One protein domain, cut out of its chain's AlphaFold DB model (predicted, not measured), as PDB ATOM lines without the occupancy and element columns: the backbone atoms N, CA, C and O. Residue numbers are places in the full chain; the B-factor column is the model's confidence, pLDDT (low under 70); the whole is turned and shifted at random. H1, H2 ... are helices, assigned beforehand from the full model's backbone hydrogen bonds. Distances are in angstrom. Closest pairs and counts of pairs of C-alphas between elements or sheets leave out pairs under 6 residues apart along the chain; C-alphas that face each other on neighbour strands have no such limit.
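Overview. This is residues 14 to 79 of the 149 residues of an uncharacterized protein of Hyalella azteca (UniProt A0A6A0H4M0). The longest helix, H4, is set nearly square to two helices, H2 and H3, which run side by side in opposite directions; it starts at H3, passes H2 and runs on lengthwise, and these three helices make a small head. From the head the unnamed stretch of residues 20 to 33 reaches far out along the longest axis to the short helix H1, and residues 15 to 23 stick out free at that end. The printed part has 66 residues with four named helices, H1, H2, H3 and H4 in that order along the chain, and no named strand; its class is all helix. The whole is loose, with a radius of gyration of the C-alphas of 15.1 A, and its outline is a rod spanning 47 by 20 by 18 A.

Along the chain. H4 is residues 63 to 76, 19.8 A from first to last C-alpha, and ends with C-alpha 76 at (127.276, 107.060, 136.019). H3, just before it, is residues 49 to 59 and 15.3 A long. H2 is residues 34 to 43 and 14.5 A long, beginning with C-alpha 34 at (132.276, 122.044, 131.179). H1 is residues 14 to 19, 8.8 A long, and C-alpha 14 is at (129.511, 89.575, 128.840).

Arrangement. H4 touches H3 with residues 63 to 67 alone; the closest C-alphas, those of Ala 56 and Asn 63, are 5.6 A apart. The two helices are about perpendicular, at 83 degrees. H4 only just touches H2, with 3 pairs of C-alphas within 8 A and with residues 66 to 70 of H4 alone. Their closest C-alphas, those of Tyr 40 and Leu 70, are 6.9 A apart, and the helices are about perpendicular, at 76 degrees. H2 and H3 are close but not clearly touching, with the C-alphas of Leu 36 and His 55 closest at 7.7 A; they run opposite ways at a shallow tilt of 10 degrees. H1 is apart from H2, H3 and H4. In H1, H2, H3 and H4 every O i to N i+4 pair is within hydrogen-bond range.

Size, cuts and confidence. The two C-alphas farthest apart are those of Thr 16 and Lys 57, at 47.4 A, while the first and last printed C-alphas, of Leu 14 and Ala 79, are 14.6 A apart. Residues 15 to 23, of which 15 to 19 belong to H1, stand free; without them the body of 57 residues spans 43 by 19 by 18 A, with a radius of gyration of 11.7 A. The link from H1 to H2 is long, with 14 residues, and the links from H2 to H3 and from H3 to H4 are tight. The printed part has no cut. The mean pLDDT of the printed part is 82.2, and residues 23 to 26 are under 70.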
ATOM      1  N   LEU A  14     130.660  88.801 129.310       79.00
ATOM      2  CA  LEU A  14     129.511  89.575 128.840       79.00
ATOM      3  C   LEU A  14     128.353  88.706 128.304       79.00
ATOM      4  O   LEU A  14     127.204  88.959 128.685       79.00
ATOM      5  N   PRO A  15     128.574  87.686 127.447       81.12
ATOM      6  CA  PRO A  15     127.492  86.808 127.006       81.12
ATOM      7  C   PRO A  15     126.948  85.902 128.121       81.12
ATOM      8  O   PRO A  15     125.738  85.678 128.168       81.12
ATOM      9  N   THR A  16     127.786  85.423 129.045       77.94
ATOM     10  CA  THR A  16     127.328  84.610 130.190       77.94
ATOM     11  C   THR A  16     126.498  85.437 131.174       77.94
ATOM     12  O   THR A  16     125.396  85.024 131.536       77.94
ATOM     13  N   GLY A  17     126.921  86.661 131.500       78.62
ATOM     14  CA  GLY A  17     126.139  87.597 132.312       78.62
ATOM     15  C   GLY A  17     124.790  87.968 131.677       78.62
ATOM     16  O   GLY A  17     123.770  88.036 132.368       78.62
ATOM     17  N   LYS A  18     124.744  88.141 130.344       78.75
ATOM     18  CA  LYS A  18     123.487  88.356 129.598       78.75
ATOM     19  C   LYS A  18     122.543  87.155 129.688       78.75
ATOM     20  O   LYS A  18     121.342  87.355 129.866       78.75
ATOM     21  N   ARG A  19     123.067  85.924 129.611       80.12
ATOM     22  CA  ARG A  19     122.278  84.693 129.820       80.12
ATOM     23  C   ARG A  19     121.715  84.615 131.243       80.12
ATOM     24  O   ARG A  19     120.575  84.199 131.407       80.12
ATOM     25  N   LEU A  20     122.453  85.108 132.242       78.19
ATOM     26  CA  LEU A  20     121.995  85.220 133.634       78.19
ATOM     27  C   LEU A  20     120.978  86.357 133.883       78.19
ATOM     28  O   LEU A  20     120.561  86.555 135.024       78.19
ATOM     29  N   LYS A  21     120.558  87.116 132.854       73.81
ATOM     30  CA  LYS A  21     119.639  88.271 132.969       73.81
ATOM     31  C   LYS A  21     120.060  89.303 134.030       73.81
ATOM     32  O   LYS A  21     119.222  90.053 134.540       73.81
ATOM     33  N   ILE A  22     121.352  89.398 134.347       74.12
ATOM     34  CA  ILE A  22     121.840  90.471 135.216       74.12
ATOM     35  C   ILE A  22     121.579  91.795 134.476       74.12
ATOM     36  O   ILE A  22     121.725  91.893 133.255       74.12
ATOM     37  N   ARG A  23     121.097  92.822 135.183       63.47
ATOM     38  CA  ARG A  23     120.794  94.123 134.567       63.47
ATOM     39  C   ARG A  23     122.111  94.797 134.165       63.47
ATOM     40  O   ARG A  23     122.820  95.326 135.012       63.47
ATOM     41  N   SER A  24     122.426  94.782 132.870       63.94
ATOM     42  CA  SER A  24     123.640  95.365 132.276       63.94
ATOM     43  C   SER A  24     123.454  96.780 131.743       63.94
ATOM     44  O   SER A  24     124.090  97.145 130.762       63.94
ATOM     45  N   GLN A  25     122.549  97.572 132.311       64.56
ATOM     46  CA  GLN A  25     122.327  98.928 131.810       64.56
ATOM     47  C   GLN A  25     123.364  99.867 132.443       64.56
ATOM     48  O   GLN A  25     123.188 100.222 133.611       64.56
ATOM     49  N   PRO A  26     124.436 100.271 131.725       66.88
ATOM     50  CA  PRO A  26     125.285 101.345 132.207       66.88
ATOM     51  C   PRO A  26     124.436 102.604 132.353       66.88
ATOM     52  O   PRO A  26     123.596 102.926 131.505       66.88
ATOM     53  N   TYR A  27     124.633 103.326 133.449       76.00
ATOM     54  CA  TYR A  27     123.934 104.583 133.656       76.00
ATOM     55  C   TYR A  27     124.392 105.593 132.607       76.00
ATOM     56  O   TYR A  27     125.574 105.931 132.530       76.00
ATOM     57  N   ARG A  28     123.437 106.084 131.807       78.81
ATOM     58  CA  ARG A  28     123.694 107.059 130.741       78.81
ATOM     59  C   ARG A  28     124.477 108.247 131.287       78.81
ATOM     60  O   ARG A  28     124.025 108.902 132.235       78.81
ATOM     61  N   HIS A  29     125.610 108.533 130.651       79.94
ATOM     62  CA  HIS A  29     126.384 109.723 130.959       79.94
ATOM     63  C   HIS A  29     125.512 110.963 130.737       79.94
ATOM     64  O   HIS A  29     124.805 111.047 129.726       79.94
ATOM     65  N   PRO A  30     125.504 111.908 131.688       84.00
ATOM     66  CA  PRO A  30     124.774 113.146 131.503       84.00
ATOM     67  C   PRO A  30     125.429 113.983 130.383       84.00
ATOM     68  O   PRO A  30     126.612 113.784 130.089       84.00
ATOM     69  N   PRO A  31     124.683 114.910 129.750       83.75
ATOM     70  CA  PRO A  31     125.196 115.741 128.661       83.75
ATOM     71  C   PRO A  31     126.439 116.523 129.097       83.75
ATOM     72  O   PRO A  31     126.532 116.959 130.252       83.75
ATOM     73  N   HIS A  32     127.394 116.668 128.174       79.88
ATOM     74  CA  HIS A  32     128.679 117.303 128.448       79.88
ATOM     75  C   HIS A  32     128.496 118.792 128.755       79.88
ATOM     76  O   HIS A  32     128.042 119.548 127.903       79.88
ATOM     77  N   ASN A  33     128.877 119.193 129.969       86.31
ATOM     78  CA  ASN A  33     128.807 120.567 130.450       86.31
ATOM     79  C   ASN A  33     130.090 120.890 131.218       86.31
ATOM     80  O   ASN A  33     130.252 120.483 132.370       86.31
ATOM     81  N   SER A  34     130.978 121.667 130.601       84.56
ATOM     82  CA  SER A  34     132.276 122.044 131.179       84.56
ATOM     83  C   SER A  34     132.148 122.780 132.520       84.56
ATOM     84  O   SER A  34     132.942 122.549 133.431       84.56
ATOM     85  N   ILE A  35     131.113 123.613 132.678       85.06
ATOM     86  CA  ILE A  35     130.824 124.357 133.914       85.06
ATOM     87  C   ILE A  35     130.473 123.393 135.056       85.06
ATOM     88  O   ILE A  35     131.046 123.480 136.139       85.06
ATOM     89  N   LEU A  36     129.568 122.441 134.817       84.19
ATOM     90  CA  LEU A  36     129.136 121.478 135.835       84.19
ATOM     91  C   LEU A  36     130.215 120.439 136.151       84.19
ATOM     92  O   LEU A  36     130.310 119.999 137.294       84.19
ATOM     93  N   ASP A  37     131.073 120.094 135.188       87.56
ATOM     94  CA  ASP A  37     132.236 119.239 135.431       87.56
ATOM     95  C   ASP A  37     133.244 119.912 136.389       87.56
ATOM     96  O   ASP A  37     133.803 119.241 137.260       87.56
ATOM     97  N   GLN A  38     133.449 121.234 136.305       86.94
ATOM     98  CA  GLN A  38     134.289 121.970 137.266       86.94
ATOM     99  C   GLN A  38     133.685 121.979 138.676       86.94
ATOM    100  O   GLN A  38     134.404 121.793 139.660       86.94
ATOM    101  N   VAL A  39     132.365 122.149 138.783       85.06
ATOM    102  CA  VAL A  39     131.641 122.064 140.063       85.06
ATOM    103  C   VAL A  39     131.751 120.664 140.649       85.06
ATOM    104  O   VAL A  39     132.054 120.507 141.830       85.06
ATOM    105  N   TYR A  40     131.579 119.641 139.812       85.25
ATOM    106  CA  TYR A  40     131.708 118.247 140.212       85.25
ATOM    107  C   TYR A  40     133.116 117.922 140.724       85.25
ATOM    108  O   TYR A  40     133.252 117.224 141.726       85.25
ATOM    109  N   LYS A  41     134.169 118.469 140.105       85.19
ATOM    110  CA  LYS A  41     135.546 118.310 140.601       85.19
ATOM    111  C   LYS A  41     135.746 118.902 142.000       85.19
ATOM    112  O   LYS A  41     136.509 118.341 142.776       85.19
ATOM    113  N   LYS A  42     135.070 120.010 142.324       84.56
ATOM    114  CA  LYS A  42     135.204 120.696 143.622       84.56
ATOM    115  C   LYS A  42     134.322 120.101 144.726       84.56
ATOM    116  O   LYS A  42     134.796 119.916 145.838       84.56
ATOM    117  N   PHE A  43     133.055 119.801 144.433       79.88
ATOM    118  CA  PHE A  43     132.040 119.445 145.443       79.88
ATOM    119  C   PHE A  43     131.428 118.044 145.259       79.88
ATOM    120  O   PHE A  43     130.680 117.556 146.113       79.88
ATOM    121  N   ARG A  44     131.736 117.367 144.146       82.06
ATOM    122  CA  ARG A  44     131.208 116.044 143.779       82.06
ATOM    123  C   ARG A  44     129.672 116.013 143.758       82.06
ATOM    124  O   ARG A  44     129.056 116.809 143.060       82.06
ATOM    125  N   SER A  45     129.046 115.074 144.468       73.88
ATOM    126  CA  SER A  45     127.588 114.844 144.458       73.88
ATOM    127  C   SER A  45     126.818 115.741 145.440       73.88
ATOM    128  O   SER A  45     125.595 115.820 145.374       73.88
ATOM    129  N   ARG A  46     127.514 116.397 146.380       74.31
ATOM    130  CA  ARG A  46     126.912 117.217 147.444       74.31
ATOM    131  C   ARG A  46     127.327 118.677 147.280       74.31
ATOM    132  O   ARG A  46     128.041 119.223 148.117       74.31
ATOM    133  N   ALA A  47     126.908 119.291 146.177       79.12
ATOM    134  CA  ALA A  47     127.086 120.726 146.002       79.12
ATOM    135  C   ALA A  47     126.198 121.491 147.006       79.12
ATOM    136  O   ALA A  47     125.041 121.112 147.200       79.12
ATOM    137  N   PRO A  48     126.714 122.537 147.674       82.12
ATOM    138  CA  PRO A  48     125.907 123.355 148.569       82.12
ATOM    139  C   PRO A  48     124.897 124.198 147.773       82.12
ATOM    140  O   PRO A  48     125.200 124.677 146.679       82.12
ATOM    141  N   HIS A  49     123.705 124.411 148.343       83.56
ATOM    142  CA  HIS A  49     122.610 125.194 147.746       83.56
ATOM    143  C   HIS A  49     123.019 126.535 147.096       83.56
ATOM    144  O   HIS A  49     122.620 126.753 145.952       83.56
ATOM    145  N   PRO A  50     123.838 127.405 147.730       84.00
ATOM    146  CA  PRO A  50     124.235 128.677 147.109       84.00
ATOM    147  C   PRO A  50     125.034 128.484 145.814       84.00
ATOM    148  O   PRO A  50     124.827 129.192 144.833       84.00
ATOM    149  N   VAL A  51     125.902 127.471 145.771       82.88
ATOM    150  CA  VAL A  51     126.703 127.147 144.585       82.88
ATOM    151  C   VAL A  51     125.792 126.638 143.466       82.88
ATOM    152  O   VAL A  51     125.925 127.054 142.318       82.88
ATOM    153  N   ILE A  52     124.811 125.791 143.791       86.19
ATOM    154  CA  ILE A  52     123.829 125.295 142.815       86.19
ATOM    155  C   ILE A  52     123.066 126.457 142.167       86.19
ATOM    156  O   ILE A  52     122.934 126.470 140.946       86.19
ATOM    157  N   GLU A  53     122.620 127.440 142.952       86.81
ATOM    158  CA  GLU A  53     121.885 128.608 142.449       86.81
ATOM    159  C   GLU A  53     122.719 129.492 141.520       86.81
ATOM    160  O   GLU A  53     122.242 129.911 140.462       86.81
ATOM    161  N   GLU A  54     123.978 129.756 141.871       86.25
ATOM    162  CA  GLU A  54     124.884 130.519 141.009       86.25
ATOM    163  C   GLU A  54     125.109 129.827 139.662       86.25
ATOM    164  O   GLU A  54     125.097 130.468 138.608       86.25
ATOM    165  N   HIS A  55     125.311 128.510 139.679       85.38
ATOM    166  CA  HIS A  55     125.535 127.740 138.459       85.38
ATOM    167  C   HIS A  55     124.256 127.561 137.641       85.38
ATOM    168  O   HIS A  55     124.316 127.630 136.414       85.38
ATOM    169  N   ALA A  56     123.105 127.407 138.296       87.12
ATOM    170  CA  ALA A  56     121.794 127.389 137.661       87.12
ATOM    171  C   ALA A  56     121.535 128.692 136.888       87.12
ATOM    172  O   ALA A  56     121.195 128.641 135.707       87.12
ATOM    173  N   LYS A  57     121.814 129.854 137.500       88.00
ATOM    174  CA  LYS A  57     121.721 131.169 136.838       88.00
ATOM    175  C   LYS A  57     122.665 131.295 135.640       88.00
ATOM    176  O   LYS A  57     122.236 131.752 134.587       88.00
ATOM    177  N   LYS A  58     123.921 130.852 135.768       86.69
ATOM    178  CA  LYS A  58     124.915 130.887 134.672       86.69
ATOM    179  C   LYS A  58     124.518 130.024 133.469       86.69
ATOM    180  O   LYS A  58     124.859 130.364 132.346       86.69
ATOM    181  N   LEU A  59     123.835 128.905 133.710       84.31
ATOM    182  CA  LEU A  59     123.429 127.937 132.683       84.31
ATOM    183  C   LEU A  59     121.997 128.153 132.166       84.31
ATOM    184  O   LEU A  59     121.594 127.484 131.218       84.31
ATOM    185  N   GLY A  60     121.212 129.036 132.794       86.44
ATOM    186  CA  GLY A  60     119.774 129.162 132.529       86.44
ATOM    187  C   GLY A  60     118.974 127.912 132.923       86.44
ATOM    188  O   GLY A  60     117.930 127.630 132.342       86.44
ATOM    189  N   TRP A  61     119.484 127.115 133.865       87.56
ATOM    190  CA  TRP A  61     118.874 125.860 134.312       87.56
ATOM    191  C   TRP A  61     118.116 126.047 135.622       87.56
ATOM    192  O   TRP A  61     118.358 126.980 136.381       87.56
ATOM    193  N   THR A  62     117.222 125.112 135.934       88.88
ATOM    194  CA  THR A  62     116.608 125.038 137.266       88.88
ATOM    195  C   THR A  62     117.549 124.357 138.263       88.88
ATOM    196  O   THR A  62     118.270 123.418 137.911       88.88
ATOM    197  N   ASN A  63     117.488 124.749 139.539       88.69
ATOM    198  CA  ASN A  63     118.277 124.125 140.616       88.69
ATOM    199  C   ASN A  63     118.118 122.590 140.634       88.69
ATOM    200  O   ASN A  63     119.092 121.849 140.741       88.69
ATOM    201  N   ARG A  64     116.889 122.097 140.410       87.94
ATOM    202  CA  ARG A  64     116.584 120.657 140.334       87.94
ATOM    203  C   ARG A  64     117.285 119.947 139.171       87.94
ATOM    204  O   ARG A  64     117.654 118.782 139.316       87.94
ATOM    205  N   GLN A  65     117.446 120.604 138.019       88.06
ATOM    206  CA  GLN A  65     118.168 120.033 136.876       88.06
ATOM    207  C   GLN A  65     119.660 119.891 137.182       88.06
ATOM    208  O   GLN A  65     120.238 118.849 136.870       88.06
ATOM    209  N   VAL A  66     120.255 120.886 137.844       88.44
ATOM    210  CA  VAL A  66     121.655 120.841 138.294       88.44
ATOM    211  C   VAL A  66     121.866 119.701 139.296       88.44
ATOM    212  O   VAL A  66     122.746 118.864 139.096       88.44
ATOM    213  N   ASP A  67     121.007 119.588 140.311       88.31
ATOM    214  CA  ASP A  67     121.066 118.498 141.294       88.31
ATOM    215  C   ASP A  67     120.928 117.116 140.655       88.31
ATOM    216  O   ASP A  67     121.692 116.190 140.951       88.31
ATOM    217  N   ARG A  68     119.951 116.960 139.755       89.81
ATOM    218  CA  ARG A  68     119.746 115.709 139.021       89.81
ATOM    219  C   ARG A  68     120.977 115.362 138.191       89.81
ATOM    220  O   ARG A  68     121.380 114.201 138.199       89.81
ATOM    221  N   TRP A  69     121.581 116.339 137.517       90.06
ATOM    222  CA  TRP A  69     122.788 116.141 136.720       90.06
ATOM    223  C   TRP A  69     123.964 115.676 137.593       90.06
ATOM    224  O   TRP A  69     124.613 114.690 137.249       90.06
ATOM    225  N   LEU A  70     124.196 116.295 138.759       88.69
ATOM    226  CA  LEU A  70     125.278 115.917 139.687       88.69
ATOM    227  C   LEU A  70     125.092 114.504 140.258       88.69
ATOM    228  O   LEU A  70     126.040 113.708 140.334       88.69
ATOM    229  N   ARG A  71     123.852 114.158 140.618       87.75
ATOM    230  CA  ARG A  71     123.492 112.806 141.068       87.75
ATOM    231  C   ARG A  71     123.690 111.789 139.951       87.75
ATOM    232  O   ARG A  71     124.355 110.778 140.164       87.75
ATOM    233  N   GLN A  72     123.180 112.075 138.754       87.31
ATOM    234  CA  GLN A  72     123.324 111.205 137.587       87.31
ATOM    235  C   GLN A  72     124.794 111.005 137.209       87.31
ATOM    236  O   GLN A  72     125.190 109.874 136.943       87.31
ATOM    237  N   LYS A  73     125.621 112.058 137.250       86.50
ATOM    238  CA  LYS A  73     127.070 111.958 137.028       86.50
ATOM    239  C   LYS A  73     127.705 110.989 138.019       86.50
ATOM    240  O   LYS A  73     128.448 110.111 137.609       86.50
ATOM    241  N   THR A  74     127.370 111.093 139.305       84.56
ATOM    242  CA  THR A  74     127.910 110.205 140.347       84.56
ATOM    243  C   THR A  74     127.523 108.751 140.125       84.56
ATOM    244  O   THR A  74     128.380 107.878 140.198       84.56
ATOM    245  N   VAL A  75     126.253 108.496 139.822       84.31
ATOM    246  CA  VAL A  75     125.747 107.144 139.561       84.31
ATOM    247  C   VAL A  75     126.343 106.574 138.263       84.31
ATOM    248  O   VAL A  75     126.653 105.395 138.187       84.31
ATOM    249  N   SER A  76     126.597 107.423 137.268       83.62
ATOM    250  CA  SER A  76     127.276 107.060 136.019       83.62
ATOM    251  C   SER A  76     128.774 106.772 136.175       83.62
ATOM    252  O   SER A  76     129.350 106.087 135.340       83.62
ATOM    253  N   GLN A  77     129.410 107.262 137.242       79.75
ATOM    254  CA  GLN A  77     130.789 106.907 137.601       79.75
ATOM    255  C   GLN A  77     130.876 105.637 138.462       79.75
ATOM    256  O   GLN A  77     131.977 105.172 138.746       79.75
ATOM    257  N   GLN A  78     129.751 105.095 138.934       78.25
ATOM    258  CA  GLN A  78     129.769 103.851 139.694       78.25
ATOM    259  C   GLN A  78     129.889 102.666 138.740       78.25
ATOM    260  O   GLN A  78     129.085 102.527 137.818       78.25
ATOM    261  N   ALA A  79     130.869 101.799 139.012       71.94
ATOM    262  CA  ALA A  79     131.012 100.528 138.318       71.94
ATOM    263  C   ALA A  79     129.703  99.734 138.405       71.94
ATOM    264  O   ALA A  79     129.104  99.582 139.483       71.94
TER     265      ALA A  79